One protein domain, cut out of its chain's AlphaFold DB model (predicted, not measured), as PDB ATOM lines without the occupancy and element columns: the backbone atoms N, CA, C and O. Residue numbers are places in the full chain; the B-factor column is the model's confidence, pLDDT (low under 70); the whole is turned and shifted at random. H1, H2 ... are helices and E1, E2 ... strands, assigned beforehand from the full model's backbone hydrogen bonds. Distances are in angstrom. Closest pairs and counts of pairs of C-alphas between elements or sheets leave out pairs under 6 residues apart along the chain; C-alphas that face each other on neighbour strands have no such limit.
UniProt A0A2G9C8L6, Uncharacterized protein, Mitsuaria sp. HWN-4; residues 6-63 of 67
ATOM      1  N   ILE A   6       4.253 -17.535 -35.258       87.31
ATOM      2  CA  ILE A   6       4.646 -18.947 -35.319       87.31
ATOM      3  C   ILE A   6       5.562 -19.288 -34.140       87.31
ATOM      4  O   ILE A   6       5.321 -20.259 -33.421       87.31
ATOM      5  N   THR A   7       6.585 -18.463 -33.890       91.25
ATOM      6  CA  THR A   7       7.494 -18.663 -32.756       91.25
ATOM      7  C   THR A   7       6.761 -18.537 -31.419       91.25
ATOM      8  O   THR A   7       6.984 -19.362 -30.530       91.25
ATOM      9  N   ARG A   8       5.843 -17.568 -31.268       91.69
ATOM     10  CA  ARG A   8       5.006 -17.428 -30.059       91.69
ATOM     11  C   ARG A   8       4.163 -18.675 -29.808       91.69
ATOM     12  O   ARG A   8       4.181 -19.200 -28.695       91.69
ATOM     13  N   ARG A   9       3.480 -19.181 -30.837       90.31
ATOM     14  CA  ARG A   9       2.632 -20.378 -30.736       90.31
ATOM     15  C   ARG A   9       3.450 -21.618 -30.379       90.31
ATOM     16  O   ARG A   9       3.082 -22.347 -29.463       90.31
ATOM     17  N   ALA A  10       4.599 -21.814 -31.026       90.94
ATOM     18  CA  ALA A  10       5.494 -22.929 -30.718       90.94
ATOM     19  C   ALA A  10       6.006 -22.882 -29.267       90.94
ATOM     20  O   ALA A  10       6.078 -23.911 -28.593       90.94
ATOM     21  N   LEU A  11       6.332 -21.691 -28.757       93.94
ATOM     22  CA  LEU A  11       6.750 -21.511 -27.365       93.94
ATOM     23  C   LEU A  11       5.611 -21.770 -26.376       93.94
ATOM     24  O   LEU A  11       5.857 -22.386 -25.340       93.94
ATOM     25  N   ALA A  12       4.386 -21.340 -26.686       93.38
ATOM     26  CA  ALA A  12       3.217 -21.604 -25.849       93.38
ATOM     27  C   ALA A  12       2.971 -23.114 -25.692       93.38
ATOM     28  O   ALA A  12       2.879 -23.595 -24.565       93.38
ATOM     29  N   ILE A  13       3.007 -23.869 -26.796       93.25
ATOM     30  CA  ILE A  13       2.852 -25.333 -26.791       93.25
ATOM     31  C   ILE A  13       3.950 -26.000 -25.947       93.25
ATOM     32  O   ILE A  13       3.681 -26.881 -25.131       93.25
ATOM     33  N   ARG A  14       5.208 -25.559 -26.092       94.00
ATOM     34  CA  ARG A  14       6.332 -26.094 -25.298       94.00
ATOM     35  C   ARG A  14       6.183 -25.799 -23.806       94.00
ATOM     36  O   ARG A  14       6.498 -26.659 -22.983       94.00
ATOM     37  N   ARG A  15       5.724 -24.595 -23.453       96.25
ATOM     38  CA  ARG A  15       5.477 -24.190 -22.060       96.25
ATOM     39  C   ARG A  15       4.337 -24.990 -21.444       96.25
ATOM     40  O   ARG A  15       4.495 -25.477 -20.332       96.25
ATOM     41  N   GLU A  16       3.238 -25.161 -22.175       96.38
ATOM     42  CA  GLU A  16       2.116 -25.994 -21.749       96.38
ATOM     43  C   GLU A  16       2.573 -27.426 -21.484       96.38
ATOM     44  O   GLU A  16       2.338 -27.936 -20.391       96.38
ATOM     45  N   ARG A  17       3.274 -28.041 -22.443       95.00
ATOM     46  CA  ARG A  17       3.792 -29.403 -22.295       95.00
ATOM     47  C   ARG A  17       4.613 -29.545 -21.017       95.00
ATOM     48  O   ARG A  17       4.314 -30.412 -20.206       95.00
ATOM     49  N   ARG A  18       5.605 -28.669 -20.818       96.44
ATOM     50  CA  ARG A  18       6.477 -28.711 -19.636       96.44
ATOM     51  C   ARG A  18       5.684 -28.539 -18.339       96.44
ATOM     52  O   ARG A  18       5.964 -29.229 -17.365       96.44
ATOM     53  N   ARG A  19       4.705 -27.630 -18.325       97.25
ATOM     54  CA  ARG A  19       3.841 -27.398 -17.163       97.25
ATOM     55  C   ARG A  19       3.010 -28.640 -16.834       97.25
ATOM     56  O   ARG A  19       3.019 -29.084 -15.695       97.25
ATOM     57  N   LEU A  20       2.321 -29.211 -17.822       96.25
ATOM     58  CA  LEU A  20       1.455 -30.375 -17.621       96.25
ATOM     59  C   LEU A  20       2.255 -31.620 -17.215       96.25
ATOM     60  O   LEU A  20       1.841 -32.342 -16.314       96.25
ATOM     61  N   GLU A  21       3.425 -31.846 -17.814       94.31
ATOM     62  CA  GLU A  21       4.330 -32.927 -17.401       94.31
ATOM     63  C   GLU A  21       4.776 -32.756 -15.935       94.31
ATOM     64  O   GLU A  21       4.727 -33.717 -15.170       94.31
ATOM     65  N   ALA A  22       5.124 -31.533 -15.512       96.62
ATOM     66  CA  ALA A  22       5.478 -31.238 -14.118       96.62
ATOM     67  C   ALA A  22       4.295 -31.414 -13.143       96.62
ATOM     68  O   ALA A  22       4.488 -31.817 -12.000       96.62
ATOM     69  N   GLU A  23       3.066 -31.159 -13.595       96.00
ATOM     70  CA  GLU A  23       1.833 -31.397 -12.832       96.00
ATOM     71  C   GLU A  23       1.430 -32.887 -12.775       96.00
ATOM     72  O   GLU A  23       0.450 -33.232 -12.105       96.00
ATOM     73  N   GLY A  24       2.165 -33.778 -13.453       94.44
ATOM     74  CA  GLY A  24       1.934 -35.225 -13.452       94.44
ATOM     75  C   GLY A  24       0.980 -35.726 -14.540       94.44
ATOM     76  O   GLY A  24       0.493 -36.857 -14.460       94.44
ATOM     77  N   PHE A  25       0.689 -34.914 -15.556       94.88
ATOM     78  CA  PHE A  25      -0.071 -35.369 -16.715       94.88
ATOM     79  C   PHE A  25       0.805 -36.188 -17.661       94.88
ATOM     80  O   PHE A  25       1.967 -35.871 -17.909       94.88
ATOM     81  N   ARG A  26       0.200 -37.203 -18.276       90.75
ATOM     82  CA  ARG A  26       0.777 -37.928 -19.409       90.75
ATOM     83  C   ARG A  26       0.148 -37.429 -20.701       90.75
ATOM     84  O   ARG A  26      -1.076 -37.364 -20.788       90.75
ATOM     85  N   ARG A  27       0.988 -37.077 -21.677       91.38
ATOM     86  CA  ARG A  27       0.590 -36.739 -23.051       91.38
ATOM     87  C   ARG A  27       0.351 -38.023 -23.827       91.38
ATOM     88  O   ARG A  27       1.168 -38.933 -23.714       91.38
ATOM     89  N   HIS A  28      -0.666 -38.053 -24.675       86.31
ATOM     90  CA  HIS A  28      -0.765 -39.108 -25.677       86.31
ATOM     91  C   HIS A  28      -1.166 -38.540 -27.055       86.31
ATOM     92  O   HIS A  28      -1.412 -37.334 -27.186       86.31
ATOM     93  N   GLU A  29      -1.108 -39.363 -28.100       78.94
ATOM     94  CA  GLU A  29      -1.242 -38.978 -29.520       78.94
ATOM     95  C   GLU A  29      -2.487 -39.600 -30.134       78.94
ATOM     96  O   GLU A  29      -2.815 -40.702 -29.733       78.94
ATOM     97  N   THR A  30      -3.149 -38.901 -31.066       66.44
ATOM     98  CA  THR A  30      -4.538 -39.024 -31.585       66.44
ATOM     99  C   THR A  30      -5.177 -40.406 -31.844       66.44
ATOM    100  O   THR A  30      -6.385 -40.435 -32.057       66.44
ATOM    101  N   ASP A  31      -4.479 -41.528 -31.679       58.81
ATOM    102  CA  ASP A  31      -4.955 -42.887 -31.993       58.81
ATOM    103  C   ASP A  31      -5.230 -43.751 -30.733       58.81
ATOM    104  O   ASP A  31      -4.589 -44.777 -30.513       58.81
ATOM    105  N   TRP A  32      -6.149 -43.347 -29.844       62.88
ATOM    106  CA  TRP A  32      -6.192 -43.886 -28.472       62.88
ATOM    107  C   TRP A  32      -7.294 -44.923 -28.235       62.88
ATOM    108  O   TRP A  32      -8.479 -44.589 -28.246       62.88
ATOM    109  N   GLU A  33      -6.887 -46.118 -27.801       58.44
ATOM    110  CA  GLU A  33      -7.659 -46.973 -26.892       58.44
ATOM    111  C   GLU A  33      -7.010 -46.939 -25.494       58.44
ATOM    112  O   GLU A  33      -5.816 -47.195 -25.326       58.44
ATOM    113  N   ILE A  34      -7.779 -46.590 -24.454       62.62
ATOM    114  CA  ILE A  34      -7.284 -46.575 -23.067       62.62
ATOM    115  C   ILE A  34      -7.614 -47.918 -22.410       62.62
ATOM    116  O   ILE A  34      -8.691 -48.101 -21.838       62.62
ATOM    117  N   HIS A  35      -6.667 -48.853 -22.431       62.28
ATOM    118  CA  HIS A  35      -6.820 -50.138 -21.747       62.28
ATOM    119  C   HIS A  35      -6.533 -49.994 -20.243       62.28
ATOM    120  O   HIS A  35      -5.399 -49.782 -19.817       62.28
ATOM    121  N   ARG A  36      -7.573 -50.123 -19.407       61.50
ATOM    122  CA  ARG A  36      -7.452 -50.125 -17.931       61.50
ATOM    123  C   ARG A  36      -7.039 -51.478 -17.325       61.50
ATOM    124  O   ARG A  36      -6.860 -51.546 -16.113       61.50
ATOM    125  N   GLY A  37      -6.914 -52.533 -18.136       58.34
ATOM    126  CA  GLY A  37      -6.852 -53.932 -17.683       58.34
ATOM    127  C   GLY A  37      -5.751 -54.249 -16.668       58.34
ATOM    128  O   GLY A  37      -6.006 -54.967 -15.703       58.34
ATOM    129  N   ASP A  38      -4.575 -53.637 -16.813       64.06
ATOM    130  CA  ASP A  38      -3.385 -54.064 -16.061       64.06
ATOM    131  C   ASP A  38      -3.084 -53.216 -14.818       64.06
ATOM    132  O   ASP A  38      -2.182 -53.536 -14.044       64.06
ATOM    133  N   ARG A  39      -3.830 -52.126 -14.586       64.81
ATOM    134  CA  ARG A  39      -3.585 -51.207 -13.460       64.81
ATOM    135  C   ARG A  39      -4.770 -51.175 -12.508       64.81
ATOM    136  O   ARG A  39      -5.699 -50.380 -12.646       64.81
ATOM    137  N   ARG A  40      -4.735 -52.048 -11.500       68.38
ATOM    138  CA  ARG A  40      -5.728 -52.053 -10.417       68.38
ATOM    139  C   ARG A  40      -5.490 -50.870  -9.477       68.38
ATOM    140  O   ARG A  40      -4.383 -50.660  -9.000       68.38
ATOM    141  N   GLY A  41      -6.550 -50.115  -9.191       70.94
ATOM    142  CA  GLY A  41      -6.524 -49.014  -8.221       70.94
ATOM    143  C   GLY A  41      -6.124 -47.647  -8.781       70.94
ATOM    144  O   GLY A  41      -6.207 -46.671  -8.041       70.94
ATOM    145  N   GLU A  42      -5.767 -47.540 -10.064       78.00
ATOM    146  CA  GLU A  42      -5.544 -46.255 -10.737       78.00
ATOM    147  C   GLU A  42      -6.768 -45.834 -11.555       78.00
ATOM    148  O   GLU A  42      -7.406 -46.639 -12.238       78.00
ATOM    149  N   VAL A  43      -7.107 -44.550 -11.501       82.31
ATOM    150  CA  VAL A  43      -8.178 -43.952 -12.301       82.31
ATOM    151  C   VAL A  43      -7.704 -42.644 -12.911       82.31
ATOM    152  O   VAL A  43      -6.868 -41.947 -12.340       82.31
ATOM    153  N   ILE A  44      -8.253 -42.296 -14.073       86.88
ATOM    154  CA  ILE A  44      -8.109 -40.945 -14.616       86.88
ATOM    155  C   ILE A  44      -8.866 -39.998 -13.686       86.88
ATOM    156  O   ILE A  44     -10.063 -40.187 -13.476       86.88
ATOM    157  N   VAL A  45      -8.157 -39.017 -13.132       90.75
ATOM    158  CA  VAL A  45      -8.727 -37.978 -12.259       90.75
ATOM    159  C   VAL A  45      -8.868 -36.639 -12.974       90.75
ATOM    160  O   VAL A  45      -9.678 -35.819 -12.563       90.75
ATOM    161  N   GLU A  46      -8.108 -36.418 -14.050       92.25
ATOM    162  CA  GLU A  46      -8.194 -35.194 -14.844       92.25
ATOM    163  C   GLU A  46      -7.809 -35.448 -16.305       92.25
ATOM    164  O   GLU A  46      -6.916 -36.253 -16.591       92.25
ATOM    165  N   VAL A  47      -8.471 -34.738 -17.222       91.50
ATOM    166  CA  VAL A  47      -8.204 -34.759 -18.665       91.50
ATOM    167  C   VAL A  47      -8.116 -33.327 -19.185       91.50
ATOM    168  O   VAL A  47      -8.940 -32.489 -18.827       91.50
ATOM    169  N   ARG A  48      -7.131 -33.039 -20.041       93.12
ATOM    170  CA  ARG A  48      -6.976 -31.745 -20.722       93.12
ATOM    171  C   ARG A  48      -6.664 -31.937 -22.200       93.12
ATOM    172  O   ARG A  48      -5.896 -32.823 -22.553       93.12
ATOM    173  N   ILE A  49      -7.224 -31.087 -23.052       91.12
ATOM    174  CA  ILE A  49      -6.856 -31.005 -24.471       91.12
ATOM    175  C   ILE A  49      -5.744 -29.965 -24.599       91.12
ATOM    176  O   ILE A  49      -5.785 -28.929 -23.939       91.12
ATOM    177  N   SER A  50      -4.737 -30.251 -25.419       92.12
ATOM    178  CA  SER A  50      -3.631 -29.332 -25.659       92.12
ATOM    179  C   SER A  50      -4.096 -28.036 -26.316       92.12
ATOM    180  O   SER A  50      -5.024 -28.017 -27.123       92.12
ATOM    181  N   THR A  51      -3.369 -26.951 -26.070       90.94
ATOM    182  CA  THR A  51      -3.592 -25.654 -26.732       90.94
ATOM    183  C   THR A  51      -3.444 -25.711 -28.254       90.94
ATOM    184  O   THR A  51      -3.971 -24.847 -28.955       90.94
ATOM    185  N   CYS A  52      -2.734 -26.707 -28.797       89.69
ATOM    186  CA  CYS A  52      -2.672 -26.934 -30.242       89.69
ATOM    187  C   CYS A  52      -3.820 -27.788 -30.791       89.69
ATOM    188  O   CYS A  52      -3.931 -27.887 -32.010       89.69
ATOM    189  N   GLY A  53      -4.645 -28.393 -29.932       88.00
ATOM    190  CA  GLY A  53      -5.769 -29.253 -30.311       88.00
ATOM    191  C   GLY A  53      -5.375 -30.656 -30.783       88.00
ATOM    192  O   GLY A  53      -6.247 -31.427 -31.156       88.00
ATOM    193  N   LEU A  54      -4.082 -30.994 -30.776       87.81
ATOM    194  CA  LEU A  54      -3.567 -32.255 -31.333       87.81
ATOM    195  C   LEU A  54      -3.318 -33.345 -30.287       87.81
ATOM    196  O   LEU A  54      -3.058 -34.488 -30.647       87.81
ATOM    197  N   TYR A  55      -3.334 -33.001 -28.997       88.69
ATOM    198  CA  TYR A  55      -2.999 -33.940 -27.930       88.69
ATOM    199  C   TYR A  55      -4.029 -33.878 -26.821       88.69
ATOM    200  O   TYR A  55      -4.570 -32.819 -26.507       88.69
ATOM    201  N   VAL A  56      -4.224 -35.015 -26.172       90.44
ATOM    202  CA  VAL A  56      -4.900 -35.093 -24.884       90.44
ATOM    203  C   VAL A  56      -3.840 -35.356 -23.811       90.44
ATOM    204  O   VAL A  56      -2.762 -35.908 -24.059       90.44
ATOM    205  N   TYR A  57      -4.122 -34.897 -22.604       92.44
ATOM    206  CA  TYR A  57      -3.322 -35.083 -21.414       92.44
ATOM    207  C   TYR A  57      -4.204 -35.708 -20.347       92.44
ATOM    208  O   TYR A  57      -5.276 -35.185 -20.060       92.44
ATOM    209  N   THR A  58      -3.752 -36.795 -19.731       91.69
ATOM    210  CA  THR A  58      -4.479 -37.439 -18.629       91.69
ATOM    211  C   THR A  58      -3.628 -37.450 -17.374       91.69
ATOM    212  O   THR A  58      -2.454 -37.827 -17.433       91.69
ATOM    213  N   LYS A  59      -4.227 -37.131 -16.232       91.94
ATOM    214  CA  LYS A  59      -3.624 -37.326 -14.916       91.94
ATOM    215  C   LYS A  59      -4.281 -38.518 -14.236       91.94
ATOM    216  O   LYS A  59      -5.507 -38.638 -14.227       91.94
ATOM    217  N   LEU A  60      -3.455 -39.405 -13.695       88.56
ATOM    218  CA  LEU A  60      -3.914 -40.567 -12.941       88.56
ATOM    219  C   LEU A  60      -3.871 -40.267 -11.443       88.56
ATOM    220  O   LEU A  60      -3.018 -39.518 -10.968       88.56
ATOM    221  N   GLY A  61      -4.792 -40.870 -10.709       87.19
ATOM    222  CA  GLY A  61      -4.832 -40.872  -9.255       87.19
ATOM    223  C   GLY A  61      -5.309 -42.222  -8.737       87.19
ATOM    224  O   GLY A  61      -5.582 -43.139  -9.515       87.19
ATOM    225  N   ARG A  62      -5.412 -42.358  -7.414       85.19
ATOM    226  CA  ARG A  62      -5.918 -43.585  -6.791       85.19
ATOM    227  C   ARG A  62      -7.440 -43.592  -6.773       85.19
ATOM    228  O   ARG A  62      -8.065 -42.567  -6.507       85.19
ATOM    229  N   ARG A  63      -8.035 -44.760  -7.018       74.69
ATOM    230  CA  ARG A  63      -9.466 -44.979  -6.802       74.69
ATOM    231  C   ARG A  63      -9.754 -44.787  -5.306       74.69
ATOM    232  O   ARG A  63      -9.098 -45.456  -4.506       74.69
TER     233      ARG A  63
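Overview. This is residues 6 to 63 of the 67 residues of an uncharacterized protein of Mitsuaria sp. HWN-4 (UniProt A0A2G9C8L6). A long helix, H1, grazes a small, strongly twisted sheet of three strands with its residues 17 to 21, and the rest of the helix reaches beyond the sheet. E2 and E3 form a hairpin, E1 is beside E3, and a long loop, residues 30 to 41, swings round from E1 to E2. The printed part has 58 residues with one named helix and three named strands, in the order H1, E1, E2, E3; the sheet runs E1, E3, E2 and is antiparallel, and the class is mixed, helices and strands. The whole is loose, with a radius of gyration of the C-alphas of 13.0 A, and flat, spanning 42 by 23 by 13 A.

Arrangement. H1, residues 6 to 22, is on the sheet but only grazes it; every O i to N i+4 pair in it is within hydrogen-bond range. Its closest C-alphas to E1, residues 25 to 29, are those of Glu 21 and Arg 27, 7.8 A apart. E1 and E3, residues 55 to 62, are antiparallel neighbours at 140 degrees, with N 26 and O 58 2.9 A apart. E3 and E2, residues 42 to 49, form a hairpin, antiparallel at 153 degrees, with N 57 and O 48 2.7 A apart. E2 bends by 51 degrees at residue 45. Edge strands E1 and E2 are only just apart, their closest C-alphas 8.3 A from each other.

Along the chain. H1 begins at C-alpha 6 (4.646, -18.947, -35.319) and is 24.5 A long. E1 is 13.4 A, E2 20.6 A and E3 23.4 A long, E3 ending at C-alpha 62 (-5.918, -43.585, -6.791).

Size, cuts and confidence. The C-alphas farthest apart, those of Ile 6 and Arg 40, are 42.7 A from each other. The printed part has no cut. The link E1 to E2 is long; the other two are tight. Residues 30 to 40 have pLDDT under 70.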